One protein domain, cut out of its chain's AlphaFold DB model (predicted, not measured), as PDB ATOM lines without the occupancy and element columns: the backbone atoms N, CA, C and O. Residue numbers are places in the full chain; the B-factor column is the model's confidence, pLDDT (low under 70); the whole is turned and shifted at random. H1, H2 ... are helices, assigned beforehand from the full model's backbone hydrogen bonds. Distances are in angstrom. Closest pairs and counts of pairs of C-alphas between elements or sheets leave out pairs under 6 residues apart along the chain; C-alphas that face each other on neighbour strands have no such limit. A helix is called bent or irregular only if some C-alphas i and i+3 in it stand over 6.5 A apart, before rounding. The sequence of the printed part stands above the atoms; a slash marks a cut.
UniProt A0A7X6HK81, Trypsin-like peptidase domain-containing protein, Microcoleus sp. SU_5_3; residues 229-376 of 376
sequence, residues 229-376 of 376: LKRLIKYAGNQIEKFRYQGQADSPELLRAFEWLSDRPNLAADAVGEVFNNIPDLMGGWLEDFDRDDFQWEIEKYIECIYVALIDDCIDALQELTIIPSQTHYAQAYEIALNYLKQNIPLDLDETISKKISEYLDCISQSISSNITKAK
ATOM      1  N   LEU A 229     156.553 145.606 166.871       56.62
ATOM      2  CA  LEU A 229     155.154 145.196 166.976       56.62
ATOM      3  C   LEU A 229     154.356 146.042 167.980       56.62
ATOM      4  O   LEU A 229     153.257 146.491 167.688       56.62
ATOM      5  N   LYS A 230     154.922 146.371 169.144       62.41
ATOM      6  CA  LYS A 230     154.269 147.264 170.114       62.41
ATOM      7  C   LYS A 230     154.211 148.718 169.632       62.41
ATOM      8  O   LYS A 230     153.305 149.448 170.031       62.41
ATOM      9  N   ARG A 231     155.166 149.165 168.804       62.03
ATOM     10  CA  ARG A 231     155.118 150.494 168.162       62.03
ATOM     11  C   ARG A 231     154.015 150.532 167.103       62.03
ATOM     12  O   ARG A 231     153.260 151.498 167.093       62.03
ATOM     13  N   LEU A 232     153.877 149.472 166.305       60.72
ATOM     14  CA  LEU A 232     152.791 149.297 165.341       60.72
ATOM     15  C   LEU A 232     151.435 149.210 166.030       60.72
ATOM     16  O   LEU A 232     150.535 149.924 165.628       60.72
ATOM     17  N   ILE A 233     151.304 148.448 167.119       64.06
ATOM     18  CA  ILE A 233     150.075 148.394 167.928       64.06
ATOM     19  C   ILE A 233     149.708 149.785 168.441       64.06
ATOM     20  O   ILE A 233     148.562 150.210 168.336       64.06
ATOM     21  N   LYS A 234     150.683 150.538 168.965       66.69
ATOM     22  CA  LYS A 234     150.448 151.914 169.419       66.69
ATOM     23  C   LYS A 234     150.040 152.832 168.262       66.69
ATOM     24  O   LYS A 234     149.161 153.671 168.430       66.69
ATOM     25  N   TYR A 235     150.693 152.703 167.109       64.75
ATOM     26  CA  TYR A 235     150.374 153.475 165.915       64.75
ATOM     27  C   TYR A 235     148.972 153.139 165.392       64.75
ATOM     28  O   TYR A 235     148.170 154.051 165.212       64.75
ATOM     29  N   ALA A 236     148.646 151.855 165.256       63.34
ATOM     30  CA  ALA A 236     147.330 151.351 164.886       63.34
ATOM     31  C   ALA A 236     146.260 151.850 165.861       63.34
ATOM     32  O   ALA A 236     145.268 152.417 165.422       63.34
ATOM     33  N   GLY A 237     146.498 151.773 167.175       66.50
ATOM     34  CA  GLY A 237     145.606 152.341 168.190       66.50
ATOM     35  C   GLY A 237     145.332 153.834 167.977       66.50
ATOM     36  O   GLY A 237     144.177 154.258 167.979       66.50
ATOM     37  N   ASN A 238     146.371 154.627 167.699       65.88
ATOM     38  CA  ASN A 238     146.209 156.051 167.388       65.88
ATOM     39  C   ASN A 238     145.434 156.288 166.076       65.88
ATOM     40  O   ASN A 238     144.689 157.264 165.982       65.88
ATOM     41  N   GLN A 239     145.618 155.442 165.057       63.56
ATOM     42  CA  GLN A 239     144.867 155.545 163.800       63.56
ATOM     43  C   GLN A 239     143.400 155.159 163.997       63.56
ATOM     44  O   GLN A 239     142.523 155.891 163.555       63.56
ATOM     45  N   ILE A 240     143.117 154.091 164.745       64.50
ATOM     46  CA  ILE A 240     141.760 153.678 165.130       64.50
ATOM     47  C   ILE A 240     141.031 154.818 165.844       64.50
ATOM     48  O   ILE A 240     139.882 155.115 165.518       64.50
ATOM     49  N   GLU A 241     141.687 155.488 166.797       66.56
ATOM     50  CA  GLU A 241     141.099 156.651 167.463       66.56
ATOM     51  C   GLU A 241     140.777 157.760 166.459       66.56
ATOM     52  O   GLU A 241     139.653 158.263 166.460       66.56
ATOM     53  N   LYS A 242     141.701 158.102 165.553       66.88
ATOM     54  CA  LYS A 242     141.445 159.097 164.498       66.88
ATOM     55  C   LYS A 242     140.259 158.710 163.611       66.88
ATOM     56  O   LYS A 242     139.381 159.548 163.418       66.88
ATOM     57  N   PHE A 243     140.188 157.460 163.148       65.31
ATOM     58  CA  PHE A 243     139.073 156.955 162.340       65.31
ATOM     59  C   PHE A 243     137.736 157.063 163.080       65.31
ATOM     60  O   PHE A 243     136.756 157.567 162.525       65.31
ATOM     61  N   ARG A 244     137.700 156.667 164.361       68.75
ATOM     62  CA  ARG A 244     136.507 156.783 165.214       68.75
ATOM     63  C   ARG A 244     136.082 158.241 165.409       68.75
ATOM     64  O   ARG A 244     134.893 158.537 165.337       68.75
ATOM     65  N   TYR A 245     137.030 159.155 165.629       67.62
ATOM     66  CA  TYR A 245     136.747 160.582 165.823       67.62
ATOM     67  C   TYR A 245     136.293 161.291 164.544       67.62
ATOM     68  O   TYR A 245     135.483 162.215 164.619       67.62
ATOM     69  N   GLN A 246     136.806 160.887 163.383       66.81
ATOM     70  CA  GLN A 246     136.494 161.519 162.098       66.81
ATOM     71  C   GLN A 246     135.208 160.985 161.454       66.81
ATOM     72  O   GLN A 246     134.747 161.561 160.472       66.81
ATOM     73  N   GLY A 247     134.605 159.919 161.995       58.25
ATOM     74  CA  GLY A 247     133.402 159.303 161.423       58.25
ATOM     75  C   GLY A 247     133.632 158.672 160.043       58.25
ATOM     76  O   GLY A 247     132.664 158.391 159.348       58.25
ATOM     77  N   GLN A 248     134.897 158.462 159.662       54.62
ATOM     78  CA  GLN A 248     135.353 157.917 158.376       54.62
ATOM     79  C   GLN A 248     135.779 156.447 158.495       54.62
ATOM     80  O   GLN A 248     136.703 156.002 157.820       54.62
ATOM     81  N   ALA A 249     135.162 155.677 159.394       54.81
ATOM     82  CA  ALA A 249     135.370 154.232 159.422       54.81
ATOM     83  C   ALA A 249     134.610 153.604 158.240       54.81
ATOM     84  O   ALA A 249     133.557 153.000 158.427       54.81
ATOM     85  N   ASP A 250     135.119 153.801 157.023       58.44
ATOM     86  CA  ASP A 250     134.473 153.352 155.786       58.44
ATOM     87  C   ASP A 250     134.459 151.811 155.654       58.44
ATOM     88  O   ASP A 250     133.721 151.279 154.829       58.44
ATOM     89  N   SER A 251     135.170 151.079 156.529       72.44
ATOM     90  CA  SER A 251     135.032 149.625 156.689       72.44
ATOM     91  C   SER A 251     135.061 149.190 158.167       72.44
ATOM     92  O   SER A 251     136.126 149.140 158.797       72.44
ATOM     93  N   PRO A 252     133.900 148.835 158.752       79.00
ATOM     94  CA  PRO A 252     133.808 148.151 160.045       79.00
ATOM     95  C   PRO A 252     134.643 146.862 160.120       79.00
ATOM     96  O   PRO A 252     135.060 146.451 161.202       79.00
ATOM     97  N   GLU A 253     134.884 146.226 158.979       77.38
ATOM     98  CA  GLU A 253     135.617 144.974 158.839       77.38
ATOM     99  C   GLU A 253     137.123 145.177 159.057       77.38
ATOM    100  O   GLU A 253     137.732 144.428 159.826       77.38
ATOM    101  N   LEU A 254     137.712 146.231 158.474       71.88
ATOM    102  CA  LEU A 254     139.106 146.617 158.732       71.88
ATOM    103  C   LEU A 254     139.322 146.957 160.207       71.88
ATOM    104  O   LEU A 254     140.296 146.513 160.813       71.88
ATOM    105  N   LEU A 255     138.389 147.697 160.814       76.44
ATOM    106  CA  LEU A 255     138.470 148.052 162.231       76.44
ATOM    107  C   LEU A 255     138.503 146.806 163.135       76.44
ATOM    108  O   LEU A 255     139.288 146.757 164.079       76.44
ATOM    109  N   ARG A 256     137.710 145.774 162.828       79.62
ATOM    110  CA  ARG A 256     137.746 144.503 163.576       79.62
ATOM    111  C   ARG A 256     139.057 143.753 163.392       79.62
ATOM    112  O   ARG A 256     139.598 143.228 164.364       79.62
ATOM    113  N   ALA A 257     139.586 143.719 162.170       75.69
ATOM    114  CA  ALA A 257     140.897 143.131 161.895       75.69
ATOM    115  C   ALA A 257     141.994 143.796 162.742       75.69
ATOM    116  O   ALA A 257     142.864 143.128 163.303       75.69
ATOM    117  N   PHE A 258     141.909 145.122 162.880       72.56
ATOM    118  CA  PHE A 258     142.806 145.913 163.709       72.56
ATOM    119  C   PHE A 258     142.721 145.609 165.189       72.56
ATOM    120  O   PHE A 258     143.753 145.475 165.855       72.56
ATOM    121  N   GLU A 259     141.498 145.554 165.705       80.81
ATOM    122  CA  GLU A 259     141.223 145.233 167.100       80.81
ATOM    123  C   GLU A 259     141.772 143.841 167.429       80.81
ATOM    124  O   GLU A 259     142.535 143.705 168.384       80.81
ATOM    125  N   TRP A 260     141.526 142.846 166.566       83.50
ATOM    126  CA  TRP A 260     142.062 141.490 166.725       83.50
ATOM    127  C   TRP A 260     143.581 141.459 166.884       83.50
ATOM    128  O   TRP A 260     144.089 140.842 167.824       83.50
ATOM    129  N   LEU A 261     144.314 142.102 165.973       74.31
ATOM    130  CA  LEU A 261     145.768 142.089 166.059       74.31
ATOM    131  C   LEU A 261     146.245 142.843 167.312       74.31
ATOM    132  O   LEU A 261     147.141 142.381 168.018       74.31
ATOM    133  N   SER A 262     145.635 143.997 167.613       74.06
ATOM    134  CA  SER A 262     146.015 144.847 168.753       74.06
ATOM    135  C   SER A 262     145.803 144.163 170.107       74.06
ATOM    136  O   SER A 262     146.606 144.362 171.020       74.06
ATOM    137  N   ASP A 263     144.785 143.308 170.213       82.75
ATOM    138  CA  ASP A 263     144.495 142.497 171.400       82.75
ATOM    139  C   ASP A 263     145.455 141.306 171.569       82.75
ATOM    140  O   ASP A 263     145.469 140.652 172.616       82.75
ATOM    141  N   ARG A 264     146.301 141.028 170.567       80.94
ATOM    142  CA  ARG A 264     147.257 139.914 170.564       80.94
ATOM    143  C   ARG A 264     148.707 140.384 170.392       80.94
ATOM    144  O   ARG A 264     149.395 139.964 169.460       80.94
ATOM    145  N   PRO A 265     149.254 141.167 171.343       76.50
ATOM    146  CA  PRO A 265     150.618 141.696 171.261       76.50
ATOM    147  C   PRO A 265     151.719 140.625 171.264       76.50
ATOM    148  O   PRO A 265     152.873 140.948 170.993       76.50
ATOM    149  N   ASN A 266     151.378 139.377 171.596       82.19
ATOM    150  CA  ASN A 266     152.301 138.248 171.655       82.19
ATOM    151  C   ASN A 266     152.075 137.231 170.526       82.19
ATOM    152  O   ASN A 266     152.705 136.184 170.560       82.19
ATOM    153  N   LEU A 267     151.240 137.523 169.518       87.00
ATOM    154  CA  LEU A 267     150.869 136.553 168.477       87.00
ATOM    155  C   LEU A 267     152.088 135.899 167.796       87.00
ATOM    156  O   LEU A 267     152.081 134.699 167.539       87.00
ATOM    157  N   ALA A 268     153.153 136.672 167.560       84.12
ATOM    158  CA  ALA A 268     154.412 136.158 167.026       84.12
ATOM    159  C   ALA A 268     155.112 135.195 167.998       84.12
ATOM    160  O   ALA A 268     155.525 134.104 167.613       84.12
ATOM    161  N   ALA A 269     155.223 135.591 169.268       84.31
ATOM    162  CA  ALA A 269     155.842 134.781 170.310       84.31
ATOM    163  C   ALA A 269     155.047 133.493 170.572       84.31
ATOM    164  O   ALA A 269     155.651 132.449 170.804       84.31
ATOM    165  N   ASP A 270     153.718 133.550 170.483       91.06
ATOM    166  CA  ASP A 270     152.837 132.392 170.615       91.06
ATOM    167  C   ASP A 270     153.016 131.431 169.428       91.06
ATOM    168  O   ASP A 270     153.170 130.229 169.635       91.06
ATOM    169  N   ALA A 271     153.106 131.952 168.197       90.69
ATOM    170  CA  ALA A 271     153.399 131.152 167.004       90.69
ATOM    171  C   ALA A 271     154.771 130.467 167.086       90.69
ATOM    172  O   ALA A 271     154.907 129.290 166.763       90.69
ATOM    173  N   VAL A 272     155.788 131.182 167.570       86.12
ATOM    174  CA  VAL A 272     157.121 130.625 167.833       86.12
ATOM    175  C   VAL A 272     157.067 129.580 168.954       86.12
ATOM    176  O   VAL A 272     157.696 128.529 168.851       86.12
ATOM    177  N   GLY A 273     156.291 129.825 170.011       87.94
ATOM    178  CA  GLY A 273     156.041 128.858 171.079       87.94
ATOM    179  C   GLY A 273     155.416 127.562 170.559       87.94
ATOM    180  O   GLY A 273     155.832 126.477 170.963       87.94
ATOM    181  N   GLU A 274     154.485 127.664 169.609       94.44
ATOM    182  CA  GLU A 274     153.857 126.508 168.967       94.44
ATOM    183  C   GLU A 274     154.875 125.636 168.222       94.44
ATOM    184  O   GLU A 274     154.828 124.408 168.321       94.44
ATOM    185  N   VAL A 275     155.851 126.246 167.543       90.31
ATOM    186  CA  VAL A 275     156.958 125.511 166.907       90.31
ATOM    187  C   VAL A 275     157.717 124.678 167.932       90.31
ATOM    188  O   VAL A 275     157.939 123.486 167.719       90.31
ATOM    189  N   PHE A 276     158.077 125.279 169.065       85.94
ATOM    190  CA  PHE A 276     158.835 124.591 170.107       85.94
ATOM    191  C   PHE A 276     158.050 123.464 170.785       85.94
ATOM    192  O   PHE A 276     158.643 122.462 171.182       85.94
ATOM    193  N   ASN A 277     156.727 123.598 170.885       89.62
ATOM    194  CA  ASN A 277     155.866 122.542 171.412       89.62
ATOM    195  C   ASN A 277     155.765 121.343 170.456       89.62
ATOM    196  O   ASN A 277     155.686 120.202 170.909       89.62
ATOM    197  N   ASN A 278     155.775 121.592 169.142       91.25
ATOM    198  CA  ASN A 278     155.590 120.558 168.119       91.25
ATOM    199  C   ASN A 278     156.902 119.933 167.628       91.25
ATOM    200  O   ASN A 278     156.888 118.820 167.102       91.25
ATOM    201  N   ILE A 279     158.039 120.607 167.816       87.44
ATOM    202  CA  ILE A 279     159.363 120.083 167.471       87.44
ATOM    203  C   ILE A 279     160.310 120.232 168.679       87.44
ATOM    204  O   ILE A 279     161.203 121.081 168.670       87.44
ATOM    205  N   PRO A 280     160.155 119.405 169.733       76.44
ATOM    206  CA  PRO A 280     160.954 119.522 170.958       76.44
ATOM    207  C   PRO A 280     162.459 119.356 170.715       76.44
ATOM    208  O   PRO A 280     163.273 119.980 171.395       76.44
ATOM    209  N   ASP A 281     162.832 118.560 169.708       75.69
ATOM    210  CA  ASP A 281     164.225 118.295 169.336       75.69
ATOM    211  C   ASP A 281     164.963 119.554 168.838       75.69
ATOM    212  O   ASP A 281     166.195 119.602 168.893       75.69
ATOM    213  N   LEU A 282     164.240 120.616 168.447       69.06
ATOM    214  CA  LEU A 282     164.843 121.918 168.136       69.06
ATOM    215  C   LEU A 282     165.485 122.580 169.370       69.06
ATOM    216  O   LEU A 282     166.458 123.323 169.222       69.06
ATOM    217  N   MET A 283     165.013 122.276 170.588       56.59
ATOM    218  CA  MET A 283     165.569 122.821 171.837       56.59
ATOM    219  C   MET A 283     166.923 122.208 172.231       56.59
ATOM    220  O   MET A 283     167.639 122.778 173.052       56.59
ATOM    221  N   GLY A 284     167.284 121.043 171.679       55.81
ATOM    222  CA  GLY A 284     168.457 120.266 172.101       55.81
ATOM    223  C   GLY A 284     169.792 120.673 171.466       55.81
ATOM    224  O   GLY A 284     170.825 120.125 171.846       55.81
ATOM    225  N   GLY A 285     169.796 121.609 170.512       57.50
ATOM    226  CA  GLY A 285     171.033 122.078 169.872       57.50
ATOM    227  C   GLY A 285     170.892 122.761 168.508       57.50
ATOM    228  O   GLY A 285     171.906 122.906 167.835       57.50
ATOM    229  N   TRP A 286     169.678 123.128 168.075       53.75
ATOM    230  CA  TRP A 286     169.404 123.513 166.680       53.75
ATOM    231  C   TRP A 286     169.028 124.977 166.468       53.75
ATOM    232  O   TRP A 286     169.370 125.525 165.429       53.75
ATOM    233  N   LEU A 287     168.370 125.621 167.434       57.75
ATOM    234  CA  LEU A 287     168.324 127.078 167.494       57.75
ATOM    235  C   LEU A 287     169.203 127.500 168.663       57.75
ATOM    236  O   LEU A 287     168.762 127.478 169.813       57.75
ATOM    237  N   GLU A 288     170.457 127.865 168.383       62.81
ATOM    238  CA  GLU A 288     171.166 128.745 169.317       62.81
ATOM    239  C   GLU A 288     170.253 129.958 169.586       62.81
ATOM    240  O   GLU A 288     169.468 130.331 168.709       62.81
ATOM    241  N   ASP A 289     170.338 130.586 170.765       59.16
ATOM    242  CA  ASP A 289     169.493 131.746 171.126       59.16
ATOM    243  C   ASP A 289     169.397 132.784 169.986       59.16
ATOM    244  O   ASP A 289     168.367 133.419 169.783       59.16
ATOM    245  N   PHE A 290     170.461 132.882 169.186       50.41
ATOM    246  CA  PHE A 290     170.548 133.709 167.995       50.41
ATOM    247  C   PHE A 290     169.588 133.330 166.855       50.41
ATOM    248  O   PHE A 290     168.891 134.194 166.330       50.41
ATOM    249  N   ASP A 291     169.536 132.055 166.461       69.62
ATOM    250  CA  ASP A 291     168.668 131.623 165.362       69.62
ATOM    251  C   ASP A 291     167.198 131.780 165.759       69.62
ATOM    252  O   ASP A 291     166.348 132.038 164.907       69.62
ATOM    253  N   ARG A 292     166.901 131.641 167.059       74.50
ATOM    254  CA  ARG A 292     165.562 131.850 167.612       74.50
ATOM    255  C   ARG A 292     165.121 133.299 167.489       74.50
ATOM    256  O   ARG A 292     163.976 133.533 167.109       74.50
ATOM    257  N   ASP A 293     166.002 134.241 167.806       69.06
ATOM    258  CA  ASP A 293     165.710 135.668 167.686       69.06
ATOM    259  C   ASP A 293     165.463 136.058 166.220       69.06
ATOM    260  O   ASP A 293     164.498 136.767 165.935       69.06
ATOM    261  N   ASP A 294     166.272 135.546 165.285       70.56
ATOM    262  CA  ASP A 294     166.088 135.774 163.845       70.56
ATOM    263  C   ASP A 294     164.769 135.166 163.338       70.56
ATOM    264  O   ASP A 294     163.995 135.839 162.655       70.56
ATOM    265  N   PHE A 295     164.467 133.917 163.712       81.31
ATOM    266  CA  PHE A 295     163.212 133.260 163.349       81.31
ATOM    267  C   PHE A 295     161.999 134.019 163.897       81.31
ATOM    268  O   PHE A 295     161.067 134.326 163.152       81.31
ATOM    269  N   GLN A 296     162.017 134.371 165.186       82.56
ATOM    270  CA  GLN A 296     160.943 135.149 165.797       82.56
ATOM    271  C   GLN A 296     160.776 136.506 165.111       82.56
ATOM    272  O   GLN A 296     159.646 136.905 164.835       82.56
ATOM    273  N   TRP A 297     161.877 137.197 164.815       78.19
ATOM    274  CA  TRP A 297     161.846 138.474 164.113       78.19
ATOM    275  C   TRP A 297     161.157 138.347 162.752       78.19
ATOM    276  O   TRP A 297     160.321 139.179 162.417       78.19
ATOM    277  N   GLU A 298     161.421 137.288 161.984       81.00
ATOM    278  CA  GLU A 298     160.738 137.076 160.703       81.00
ATOM    279  C   GLU A 298     159.234 136.842 160.869       81.00
ATOM    280  O   GLU A 298     158.443 137.419 160.122       81.00
ATOM    281  N   ILE A 299     158.821 136.067 161.879       87.25
ATOM    282  CA  ILE A 299     157.398 135.895 162.206       87.25
ATOM    283  C   ILE A 299     156.756 137.239 162.581       87.25
ATOM    284  O   ILE A 299     155.667 137.559 162.096       87.25
ATOM    285  N   GLU A 300     157.435 138.057 163.391       81.06
ATOM    286  CA  GLU A 300     156.993 139.417 163.718       81.06
ATOM    287  C   GLU A 300     156.839 140.274 162.455       81.06
ATOM    288  O   GLU A 300     155.856 141.007 162.339       81.06
ATOM    289  N   LYS A 301     157.747 140.140 161.481       78.00
ATOM    290  CA  LYS A 301     157.660 140.865 160.211       78.00
ATOM    291  C   LYS A 301     156.498 140.433 159.332       78.00
ATOM    292  O   LYS A 301     155.854 141.286 158.729       78.00
ATOM    293  N   TYR A 302     156.184 139.141 159.271       85.31
ATOM    294  CA  TYR A 302     155.012 138.693 158.521       85.31
ATOM    295  C   TYR A 302     153.721 139.273 159.109       85.31
ATOM    296  O   TYR A 302     152.857 139.723 158.358       85.31
ATOM    297  N   ILE A 303     153.617 139.331 160.441       85.06
ATOM    298  CA  ILE A 303     152.490 139.962 161.142       85.06
ATOM    299  C   ILE A 303     152.470 141.475 160.898       85.06
ATOM    300  O   ILE A 303     151.408 142.048 160.671       85.06
ATOM    301  N   GLU A 304     153.629 142.130 160.896       75.06
ATOM    302  CA  GLU A 304     153.760 143.550 160.565       75.06
ATOM    303  C   GLU A 304     153.272 143.874 159.146       75.06
ATOM    304  O   GLU A 304     152.537 144.844 158.971       75.06
ATOM    305  N   CYS A 305     153.586 143.046 158.146       78.38
ATOM    306  CA  CYS A 305     153.038 143.203 156.797       78.38
ATOM    307  C   CYS A 305     151.503 143.125 156.786       78.38
ATOM    308  O   CYS A 305     150.861 143.924 156.106       78.38
ATOM    309  N   ILE A 306     150.912 142.214 157.573       84.88
ATOM    310  CA  ILE A 306     149.451 142.118 157.735       84.88
ATOM    311  C   ILE A 306     148.897 143.404 158.358       84.88
ATOM    312  O   ILE A 306     147.924 143.953 157.845       84.88
ATOM    313  N   TYR A 307     149.535 143.917 159.414       76.69
ATOM    314  CA  TYR A 307     149.160 145.194 160.023       76.69
ATOM    315  C   TYR A 307     149.160 146.329 159.008       76.69
ATOM    316  O   TYR A 307     148.158 147.019 158.874       76.69
ATOM    317  N   VAL A 308     150.272 146.524 158.301       68.00
ATOM    318  CA  VAL A 308     150.423 147.618 157.339       68.00
ATOM    319  C   VAL A 308     149.363 147.537 156.245       68.00
ATOM    320  O   VAL A 308     148.672 148.520 155.994       68.00
ATOM    321  N   ALA A 309     149.176 146.357 155.650       78.44
ATOM    322  CA  ALA A 309     148.199 146.170 154.584       78.44
ATOM    323  C   ALA A 309     146.767 146.486 155.042       78.44
ATOM    324  O   ALA A 309     145.976 147.019 154.266       78.44
ATOM    325  N   LEU A 310     146.441 146.203 156.306       76.62
ATOM    326  CA  LEU A 310     145.172 146.610 156.898       76.62
ATOM    327  C   LEU A 310     145.084 148.135 157.082       76.62
ATOM    328  O   LEU A 310     143.995 148.678 156.927       76.62
ATOM    329  N   ILE A 311     146.182 148.834 157.431       66.88
ATOM    330  CA  ILE A 311     146.106 150.232 157.930       66.88
ATOM    331  C   ILE A 311     145.795 151.135 156.756       66.88
ATOM    332  O   ILE A 311     144.993 152.060 156.869       66.88
ATOM    333  N   ASP A 312     146.433 150.818 155.640       66.50
ATOM    334  CA  ASP A 312     146.359 151.585 154.414       66.50
ATOM    335  C   ASP A 312     145.248 151.084 153.479       66.50
ATOM    336  O   ASP A 312     145.212 151.495 152.322       66.50
ATOM    337  N   ASP A 313     144.363 150.192 153.958       72.50
ATOM    338  CA  ASP A 313     143.311 149.538 153.160       72.50
ATOM    339  C   ASP A 313     143.859 148.972 151.832       72.50
ATOM    340  O   ASP A 313     143.304 149.121 150.745       72.50
ATOM    341  N   CYS A 314     145.036 148.350 151.920       78.12
ATOM    342  CA  CYS A 314     145.829 147.902 150.785       78.12
ATOM    343  C   CYS A 314     146.089 146.394 150.877       78.12
ATOM    344  O   CYS A 314     147.211 145.919 150.718       78.12
ATOM    345  N   ILE A 315     145.044 145.606 151.152       78.00
ATOM    346  CA  ILE A 315     145.183 144.151 151.352       78.00
ATOM    347  C   ILE A 315     145.752 143.453 150.108       78.00
ATOM    348  O   ILE A 315     146.417 142.427 150.227       78.00
ATOM    349  N   ASP A 316     145.545 144.012 148.913       74.88
ATOM    350  CA  ASP A 316     146.160 143.499 147.682       74.88
ATOM    351  C   ASP A 316     147.698 143.550 147.707       74.88
ATOM    352  O   ASP A 316     148.342 142.675 147.126       74.88
ATOM    353  N   ALA A 317     148.302 144.484 148.451       72.94
ATOM    354  CA  ALA A 317     149.756 144.581 148.572       72.94
ATOM    355  C   ALA A 317     150.387 143.389 149.304       72.94
ATOM    356  O   ALA A 317     151.576 143.133 149.127       72.94
ATOM    357  N   LEU A 318     149.611 142.603 150.067       77.88
ATOM    358  CA  LEU A 318     150.121 141.379 150.690       77.88
ATOM    359  C   LEU A 318     150.713 140.400 149.666       77.88
ATOM    360  O   LEU A 318     151.626 139.655 150.000       77.88
ATOM    361  N   GLN A 319     150.246 140.410 148.415       69.19
ATOM    362  CA  GLN A 319     150.772 139.522 147.373       69.19
ATOM    363  C   GLN A 319     152.163 139.934 146.866       69.19
ATOM    364  O   GLN A 319     152.902 139.093 146.358       69.19
ATOM    365  N   GLU A 320     152.533 141.208 147.007       63.94
ATOM    366  CA  GLU A 320     153.832 141.748 146.582       63.94
ATOM    367  C   GLU A 320     154.890 141.659 147.690       63.94
ATOM    368  O   GLU A 320     156.097 141.730 147.440       63.94
ATOM    369  N   LEU A 321     154.436 141.471 148.928       55.66
ATOM    370  CA  LEU A 321     155.275 141.359 150.103       55.66
ATOM    371  C   LEU A 321     155.795 139.937 150.215       55.66
ATOM    372  O   LEU A 321     155.077 139.013 150.569       55.66
ATOM    373  N   THR A 322     157.070 139.718 149.932       59.28
ATOM    374  CA  THR A 322     157.703 138.455 150.321       59.28
ATOM    375  C   THR A 322     159.028 138.768 150.976       59.28
ATOM    376  O   THR A 322     160.065 138.895 150.325       59.28
ATOM    377  N   ILE A 323     158.993 138.909 152.303       65.62
ATOM    378  CA  ILE A 323     160.213 138.779 153.087       65.62
ATOM    379  C   ILE A 323     160.676 137.348 152.867       65.62
ATOM    380  O   ILE A 323     159.972 136.399 153.199       65.62
ATOM    381  N   ILE A 324     161.822 137.206 152.207       70.19
ATOM    382  CA  ILE A 324     162.396 135.898 151.932       70.19
ATOM    383  C   ILE A 324     162.955 135.385 153.260       70.19
ATOM    384  O   ILE A 324     163.873 136.020 153.789       70.19
ATOM    385  N   PRO A 325     162.453 134.255 153.778       74.25
ATOM    386  CA  PRO A 325     162.957 133.692 155.017       74.25
ATOM    387  C   PRO A 325     164.441 133.386 154.880       74.25
ATOM    388  O   PRO A 325     164.879 132.718 153.937       74.25
ATOM    389  N   SER A 326     165.226 133.903 155.817       67.44
ATOM    390  CA  SER A 326     166.679 133.767 155.807       67.44
ATOM    391  C   SER A 326     167.117 132.345 156.145       67.44
ATOM    392  O   SER A 326     168.161 131.897 155.668       67.44
ATOM    393  N   GLN A 327     166.292 131.596 156.881       66.81
ATOM    394  CA  GLN A 327     166.610 130.254 157.353       66.81
ATOM    395  C   GLN A 327     165.787 129.169 156.642       66.81
ATOM    396  O   GLN A 327     165.070 128.379 157.254       66.81
ATOM    397  N   THR A 328     165.911 129.089 155.314       66.56
ATOM    398  CA  THR A 328     165.165 128.108 154.491       66.56
ATOM    399  C   THR A 328     165.368 126.645 154.910       66.56
ATOM    400  O   THR A 328     164.525 125.807 154.613       66.56
ATOM    401  N   HIS A 329     166.429 126.320 155.650       71.94
ATOM    402  CA  HIS A 329     166.651 124.982 156.204       71.94
ATOM    403  C   HIS A 329     165.639 124.576 157.295       71.94
ATOM    404  O   HIS A 329     165.553 123.390 157.608       71.94
ATOM    405  N   TYR A 330     164.826 125.507 157.810       80.62
ATOM    406  CA  TYR A 330     163.810 125.255 158.839       80.62
ATOM    407  C   TYR A 330     162.371 125.305 158.311       80.62
ATOM    408  O   TYR A 330     161.478 125.777 159.011       80.62
ATOM    409  N   ALA A 331     162.108 124.798 157.099       86.81
ATOM    410  CA  ALA A 331     160.757 124.775 156.507       86.81
ATOM    411  C   ALA A 331     159.649 124.395 157.483       86.81
ATOM    412  O   ALA A 331     158.635 125.079 157.565       86.81
ATOM    413  N   GLN A 332     159.866 123.311 158.224       89.06
ATOM    414  CA  GLN A 332     158.869 122.763 159.130       89.06
ATOM    415  C   GLN A 332     158.540 123.728 160.280       89.06
ATOM    416  O   GLN A 332     157.389 123.807 160.698       89.06
ATOM    417  N   ALA A 333     159.524 124.497 160.764       90.19
ATOM    418  CA  ALA A 333     159.301 125.512 161.790       90.19
ATOM    419  C   ALA A 333     158.410 126.643 161.262       90.19
ATOM    420  O   ALA A 333     157.426 127.003 161.907       90.19
ATOM    421  N   TYR A 334     158.697 127.155 160.062       90.62
ATOM    422  CA  TYR A 334     157.832 128.155 159.435       90.62
ATOM    423  C   TYR A 334     156.444 127.602 159.137       90.62
ATOM    424  O   TYR A 334     155.466 128.288 159.389       90.62
ATOM    425  N   GLU A 335     156.332 126.373 158.637       92.19
ATOM    426  CA  GLU A 335     155.035 125.759 158.349       92.19
ATOM    427  C   GLU A 335     154.152 125.714 159.603       92.19
ATOM    428  O   GLU A 335     152.987 126.107 159.549       92.19
ATOM    429  N   ILE A 336     154.710 125.314 160.751       93.75
ATOM    430  CA  ILE A 336     153.985 125.293 162.028       93.75
ATOM    431  C   ILE A 336     153.608 126.711 162.470       93.75
ATOM    432  O   ILE A 336     152.442 126.952 162.780       93.75
ATOM    433  N   ALA A 337     154.552 127.656 162.459       94.31
ATOM    434  CA  ALA A 337     154.282 129.033 162.872       94.31
ATOM    435  C   ALA A 337     153.227 129.709 161.977       94.31
ATOM    436  O   ALA A 337     152.279 130.308 162.478       94.31
ATOM    437  N   LEU A 338     153.341 129.582 160.654       94.38
ATOM    438  CA  LEU A 338     152.401 130.169 159.697       94.38
ATOM    439  C   LEU A 338     151.018 129.515 159.808       94.38
ATOM    440  O   LEU A 338     150.012 130.221 159.796       94.38
ATOM    441  N   ASN A 339     150.945 128.193 159.997       95.38
ATOM    442  CA  ASN A 339     149.673 127.513 160.253       95.38
ATOM    443  C   ASN A 339     149.031 127.973 161.562       95.38
ATOM    444  O   ASN A 339     147.817 128.189 161.593       95.38
ATOM    445  N   TYR A 340     149.824 128.182 162.617       96.06
ATOM    446  CA  TYR A 340     149.330 128.759 163.862       96.06
ATOM    447  C   TYR A 340     148.720 130.144 163.620       96.06
ATOM    448  O   TYR A 340     147.603 130.406 164.067       96.06
ATOM    449  N   LEU A 341     149.393 131.018 162.860       93.94
ATOM    450  CA  LEU A 341     148.848 132.335 162.511       93.94
ATOM    451  C   LEU A 341     147.524 132.219 161.742       93.94
ATOM    452  O   LEU A 341     146.559 132.882 162.114       93.94
ATOM    453  N   LYS A 342     147.442 131.331 160.741       94.38
ATOM    454  CA  LYS A 342     146.215 131.092 159.954       94.38
ATOM    455  C   LYS A 342     145.041 130.636 160.819       94.38
ATOM    456  O   LYS A 342     143.933 131.135 160.659       94.38
ATOM    457  N   GLN A 343     145.277 129.704 161.740       94.44
ATOM    458  CA  GLN A 343     144.244 129.181 162.645       94.44
ATOM    459  C   GLN A 343     143.744 130.225 163.648       94.44
ATOM    460  O   GLN A 343     142.669 130.063 164.222       94.44
ATOM    461  N   ASN A 344     144.522 131.285 163.866       93.50
ATOM    462  CA  ASN A 344     144.199 132.355 164.797       93.50
ATOM    463  C   ASN A 344     143.592 133.598 164.128       93.50
ATOM    464  O   ASN A 344     143.292 134.554 164.848       93.50
ATOM    465  N   ILE A 345     143.375 133.581 162.804       89.31
ATOM    466  CA  ILE A 345     142.577 134.594 162.097       89.31
ATOM    467  C   ILE A 345     141.129 134.527 162.627       89.31
ATOM    468  O   ILE A 345     140.590 133.423 162.758       89.31
ATOM    469  N   PRO A 346     140.475 135.656 162.958       86.12
ATOM    470  CA  PRO A 346     139.122 135.643 163.505       86.12
ATOM    471  C   PRO A 346     138.122 135.064 162.507       86.12
ATOM    472  O   PRO A 346     138.109 135.441 161.339       86.12
ATOM    473  N   LEU A 347     137.247 134.177 162.978       85.06
ATOM    474  CA  LEU A 347     136.199 133.571 162.146       85.06
ATOM    475  C   LEU A 347     135.119 134.575 161.717       85.06
ATOM    476  O   LEU A 347     134.373 134.314 160.780       85.06
ATOM    477  N   ASP A 348     134.998 135.683 162.442       82.81
ATOM    478  CA  ASP A 348     134.051 136.771 162.206       82.81
ATOM    479  C   ASP A 348     134.663 137.949 161.430       82.81
ATOM    480  O   ASP A 348     133.997 138.973 161.238       82.81
ATOM    481  N   LEU A 349     135.919 137.813 160.995       85.81
ATOM    482  CA  LEU A 349     136.552 138.741 160.070       85.81
ATOM    483  C   LEU A 349     135.942 138.569 158.671       85.81
ATOM    484  O   LEU A 349     135.529 137.472 158.293       85.81
ATOM    485  N   ASP A 350     135.891 139.653 157.895       90.44
ATOM    486  CA  ASP A 350     135.415 139.602 156.512       90.44
ATOM    487  C   ASP A 350     136.114 138.490 155.717       90.44
ATOM    488  O   ASP A 350     137.324 138.270 155.841       90.44
ATOM    489  N   GLU A 351     135.336 137.772 154.906       89.81
ATOM    490  CA  GLU A 351     135.818 136.602 154.173       89.81
ATOM    491  C   GLU A 351     136.921 136.987 153.177       89.81
ATOM    492  O   GLU A 351     137.893 136.249 153.020       89.81
ATOM    493  N   THR A 352     136.825 138.168 152.558       88.56
ATOM    494  CA  THR A 352     137.826 138.672 151.610       88.56
ATOM    495  C   THR A 352     139.136 138.982 152.322       88.56
ATOM    496  O   THR A 352     140.196 138.551 151.863       88.56
ATOM    497  N   ILE A 353     139.077 139.683 153.458       86.75
ATOM    498  CA  ILE A 353     140.265 140.005 154.264       86.75
ATOM    499  C   ILE A 353     140.918 138.715 154.775       86.75
ATOM    500  O   ILE A 353     142.113 138.498 154.564       86.75
ATOM    501  N   SER A 354     140.133 137.824 155.388       89.38
ATOM    502  CA  SER A 354     140.608 136.545 155.933       89.38
ATOM    503  C   SER A 354     141.275 135.684 154.864       89.38
ATOM    504  O   SER A 354     142.356 135.130 155.082       89.38
ATOM    505  N   LYS A 355     140.657 135.613 153.679       90.88
ATOM    506  CA  LYS A 355     141.194 134.890 152.531       90.88
ATOM    507  C   LYS A 355     142.530 135.469 152.077       90.88
ATOM    508  O   LYS A 355     143.471 134.701 151.917       90.88
ATOM    509  N   LYS A 356     142.651 136.789 151.920       89.56
ATOM    510  CA  LYS A 356     143.907 137.413 151.476       89.56
ATOM    511  C   LYS A 356     145.042 137.252 152.498       89.56
ATOM    512  O   LYS A 356     146.168 136.962 152.103       89.56
ATOM    513  N   ILE A 357     144.759 137.357 153.803       90.38
ATOM    514  CA  ILE A 357     145.749 137.054 154.857       90.38
ATOM    515  C   ILE A 357     146.185 135.586 154.771       90.38
ATOM    516  O   ILE A 357     147.377 135.285 154.828       90.38
ATOM    517  N   SER A 358     145.234 134.664 154.602       92.44
ATOM    518  CA  SER A 358     145.537 133.240 154.440       92.44
ATOM    519  C   SER A 358     146.394 132.971 153.197       92.44
ATOM    520  O   SER A 358     147.370 132.232 153.290       92.44
ATOM    521  N   GLU A 359     146.054 133.570 152.052       90.69
ATOM    522  CA  GLU A 359     146.797 133.442 150.790       90.69
ATOM    523  C   GLU A 359     148.229 133.980 150.909       90.69
ATOM    524  O   GLU A 359     149.161 133.367 150.391       90.69
ATOM    525  N   TYR A 360     148.426 135.082 151.634       90.38
ATOM    526  CA  TYR A 360     149.749 135.629 151.932       90.38
ATOM    527  C   TYR A 360     150.617 134.654 152.736       90.38
ATOM    528  O   TYR A 360     151.744 134.346 152.343       90.38
ATOM    529  N   LEU A 361     150.074 134.112 153.829       92.44
ATOM    530  CA  LEU A 361     150.779 133.133 154.661       92.44
ATOM    531  C   LEU A 361     151.087 131.846 153.871       92.44
ATOM    532  O   LEU A 361     152.172 131.276 154.014       92.44
ATOM    533  N   ASP A 362     150.180 131.425 152.984       91.00
ATOM    534  CA  ASP A 362     150.401 130.300 152.070       91.00
ATOM    535  C   ASP A 362     151.505 130.585 151.044       91.00
ATOM    536  O   ASP A 362     152.347 129.720 150.795       91.00
ATOM    537  N   CYS A 363     151.551 131.797 150.488       87.56
ATOM    538  CA  CYS A 363     152.604 132.228 149.570       87.56
ATOM    539  C   CYS A 363     153.988 132.161 150.236       87.56
ATOM    540  O   CYS A 363     154.926 131.588 149.669       87.56
ATOM    541  N   ILE A 364     154.109 132.651 151.478       86.62
ATOM    542  CA  ILE A 364     155.350 132.550 152.258       86.62
ATOM    543  C   ILE A 364     155.741 131.076 152.434       86.62
ATOM    544  O   ILE A 364     156.866 130.700 152.094       86.62
ATOM    545  N   SER A 365     154.811 130.227 152.881       89.00
ATOM    546  CA  SER A 365     155.041 128.788 153.092       89.00
ATOM    547  C   SER A 365     155.514 128.064 151.817       89.00
ATOM    548  O   SER A 365     156.481 127.287 151.827       89.00
ATOM    549  N   GLN A 366     154.905 128.378 150.671       87.94
ATOM    550  CA  GLN A 366     155.307 127.842 149.367       87.94
ATOM    551  C   GLN A 366     156.699 128.327 148.947       87.94
ATOM    552  O   GLN A 366     157.505 127.534 148.447       87.94
ATOM    553  N   SER A 367     157.014 129.606 149.175       83.12
ATOM    554  CA  SER A 367     158.322 130.178 148.839       83.12
ATOM    555  C   SER A 367     159.456 129.462 149.587       83.12
ATOM    556  O   SER A 367     160.454 129.079 148.967       83.12
ATOM    557  N   ILE A 368     159.252 129.161 150.874       84.00
ATOM    558  CA  ILE A 368     160.184 128.403 151.718       84.00
ATOM    559  C   ILE A 368     160.426 127.011 151.133       84.00
ATOM    560  O   ILE A 368     161.571 126.614 150.903       84.00
ATOM    561  N   SER A 369     159.343 126.297 150.821       83.12
ATOM    562  CA  SER A 369     159.390 124.941 150.262       83.12
ATOM    563  C   SER A 369     160.121 124.895 148.911       83.12
ATOM    564  O   SER A 369     160.913 123.988 148.632       83.12
ATOM    565  N   SER A 370     159.903 125.909 148.068       83.00
ATOM    566  CA  SER A 370     160.539 126.010 146.752       83.00
ATOM    567  C   SER A 370     162.052 126.252 146.837       83.00
ATOM    568  O   SER A 370     162.814 125.681 146.053       83.00
ATOM    569  N   ASN A 371     162.510 127.038 147.819       74.69
ATOM    570  CA  ASN A 371     163.926 127.355 148.002       74.69
ATOM    571  C   ASN A 371     164.733 126.147 148.494       74.69
ATOM    572  O   ASN A 371     165.859 125.942 148.044       74.69
ATOM    573  N   ILE A 372     164.136 125.286 149.322       72.81
ATOM    574  CA  ILE A 372     164.762 124.026 149.756       72.81
ATOM    575  C   ILE A 372     165.020 123.101 148.573       72.81
ATOM    576  O   ILE A 372     166.067 122.463 148.496       72.81
ATOM    577  N   THR A 373     164.068 123.033 147.643       70.06
ATOM    578  CA  THR A 373     164.169 122.153 146.474       70.06
ATOM    579  C   THR A 373     165.275 122.605 145.521       70.06
ATOM    580  O   THR A 373     165.890 121.769 144.877       70.06
ATOM    581  N   LYS A 374     165.561 123.912 145.453       69.56
ATOM    582  CA  LYS A 374     166.664 124.468 144.648       69.56
ATOM    583  C   LYS A 374     168.043 124.313 145.295       69.56
ATOM    584  O   LYS A 374     169.042 124.430 144.595       69.56
ATOM    585  N   ALA A 375     168.100 124.129 146.613       54.22
ATOM    586  CA  ALA A 375     169.346 124.002 147.370       54.22
ATOM    587  C   ALA A 375     169.851 122.551 147.486       54.22
ATOM    588  O   ALA A 375     170.994 122.339 147.894       54.22
ATOM    589  N   LYS A 376     169.004 121.569 147.157       51.69
ATOM    590  CA  LYS A 376     169.359 120.151 147.010       51.69
ATOM    591  C   LYS A 376     169.762 119.860 145.572       51.69
ATOM    592  O   LYS A 376     170.675 119.023 145.402       51.69
TER     593      LYS A 376
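What this domain is: This is residues 229 to 376 of the 376 residues of the protein "Trypsin-like peptidase domain-containing protein" of Microcoleus sp. SU_5_3 (UniProt A0A7X6HK81). What does the shape look like? An elongated bundle of side-by-side helices, H1, H2, H5, H7 and H8, has H5 running through its middle, the H1 and H2 hairpin toward one end and the H7 and H8 hairpin on one side. H3 packs steeply on H5 and H7, and short H4 lies at the end far from H1. What builds it, and how large is it? The 148 printed residues include eight named helices, H1 to H8 in order, and no named strand, an all helix class; the whole is compact, with a radius of gyration of the C-alphas of 16.2 A and spans of 53 by 27 by 23 A.

Where its parts are: Where do the first helices lie? H1, residues 229 to 246, begins at C-alpha 229 (155.154, 145.196, 166.976) and is 25.3 A long; H2 is residues 252 to 262, H3 267 to 278 and H4 280 to 284. Where do the others lie? H5, residues 289 to 311, is 32.6 A long, and H6 is residues 315 to 319. H7, residues 328 to 343, is irregular, with C-alphas 329 and 332 8.6 A apart; H8, residues 351 to 375, is 36.5 A long and ends at C-alpha 375 (169.346, 124.002, 147.370).

How they stand to each other: What does H5, the hub, touch? Its closest C-alphas are Glu 304 to Leu 229 of H1, 6.8 A; Leu 310 to Leu 254 of H2, 6.3 A; Glu 300 to Ala 268 of H3, 5.3 A; and Ala 309 to Ile 315 of H6, 4.9 A. How does the H7 and H8 hairpin stand? They touch at a shallow tilt of 12 degrees, opposite ways, the closest C-alphas being Thr 328 and Ile 368, 5.7 A. Are the backbones in range? Every O i to N i+4 pair is within hydrogen-bond range in H1, H2, H3, H5 and H8, against 10 of 12 in H7 and 0 of 1 in H4 and in H6, which each have 2 of 2 O i to N i+3 pairs within range.

The domain as a whole: How far does it reach? The C-alphas farthest apart, of Tyr 245 and Lys 376, are 55.2 A apart. Is it whole and sure? The printed part has no cut and no long link; 47 residues are under pLDDT 70, among them 229 to 250.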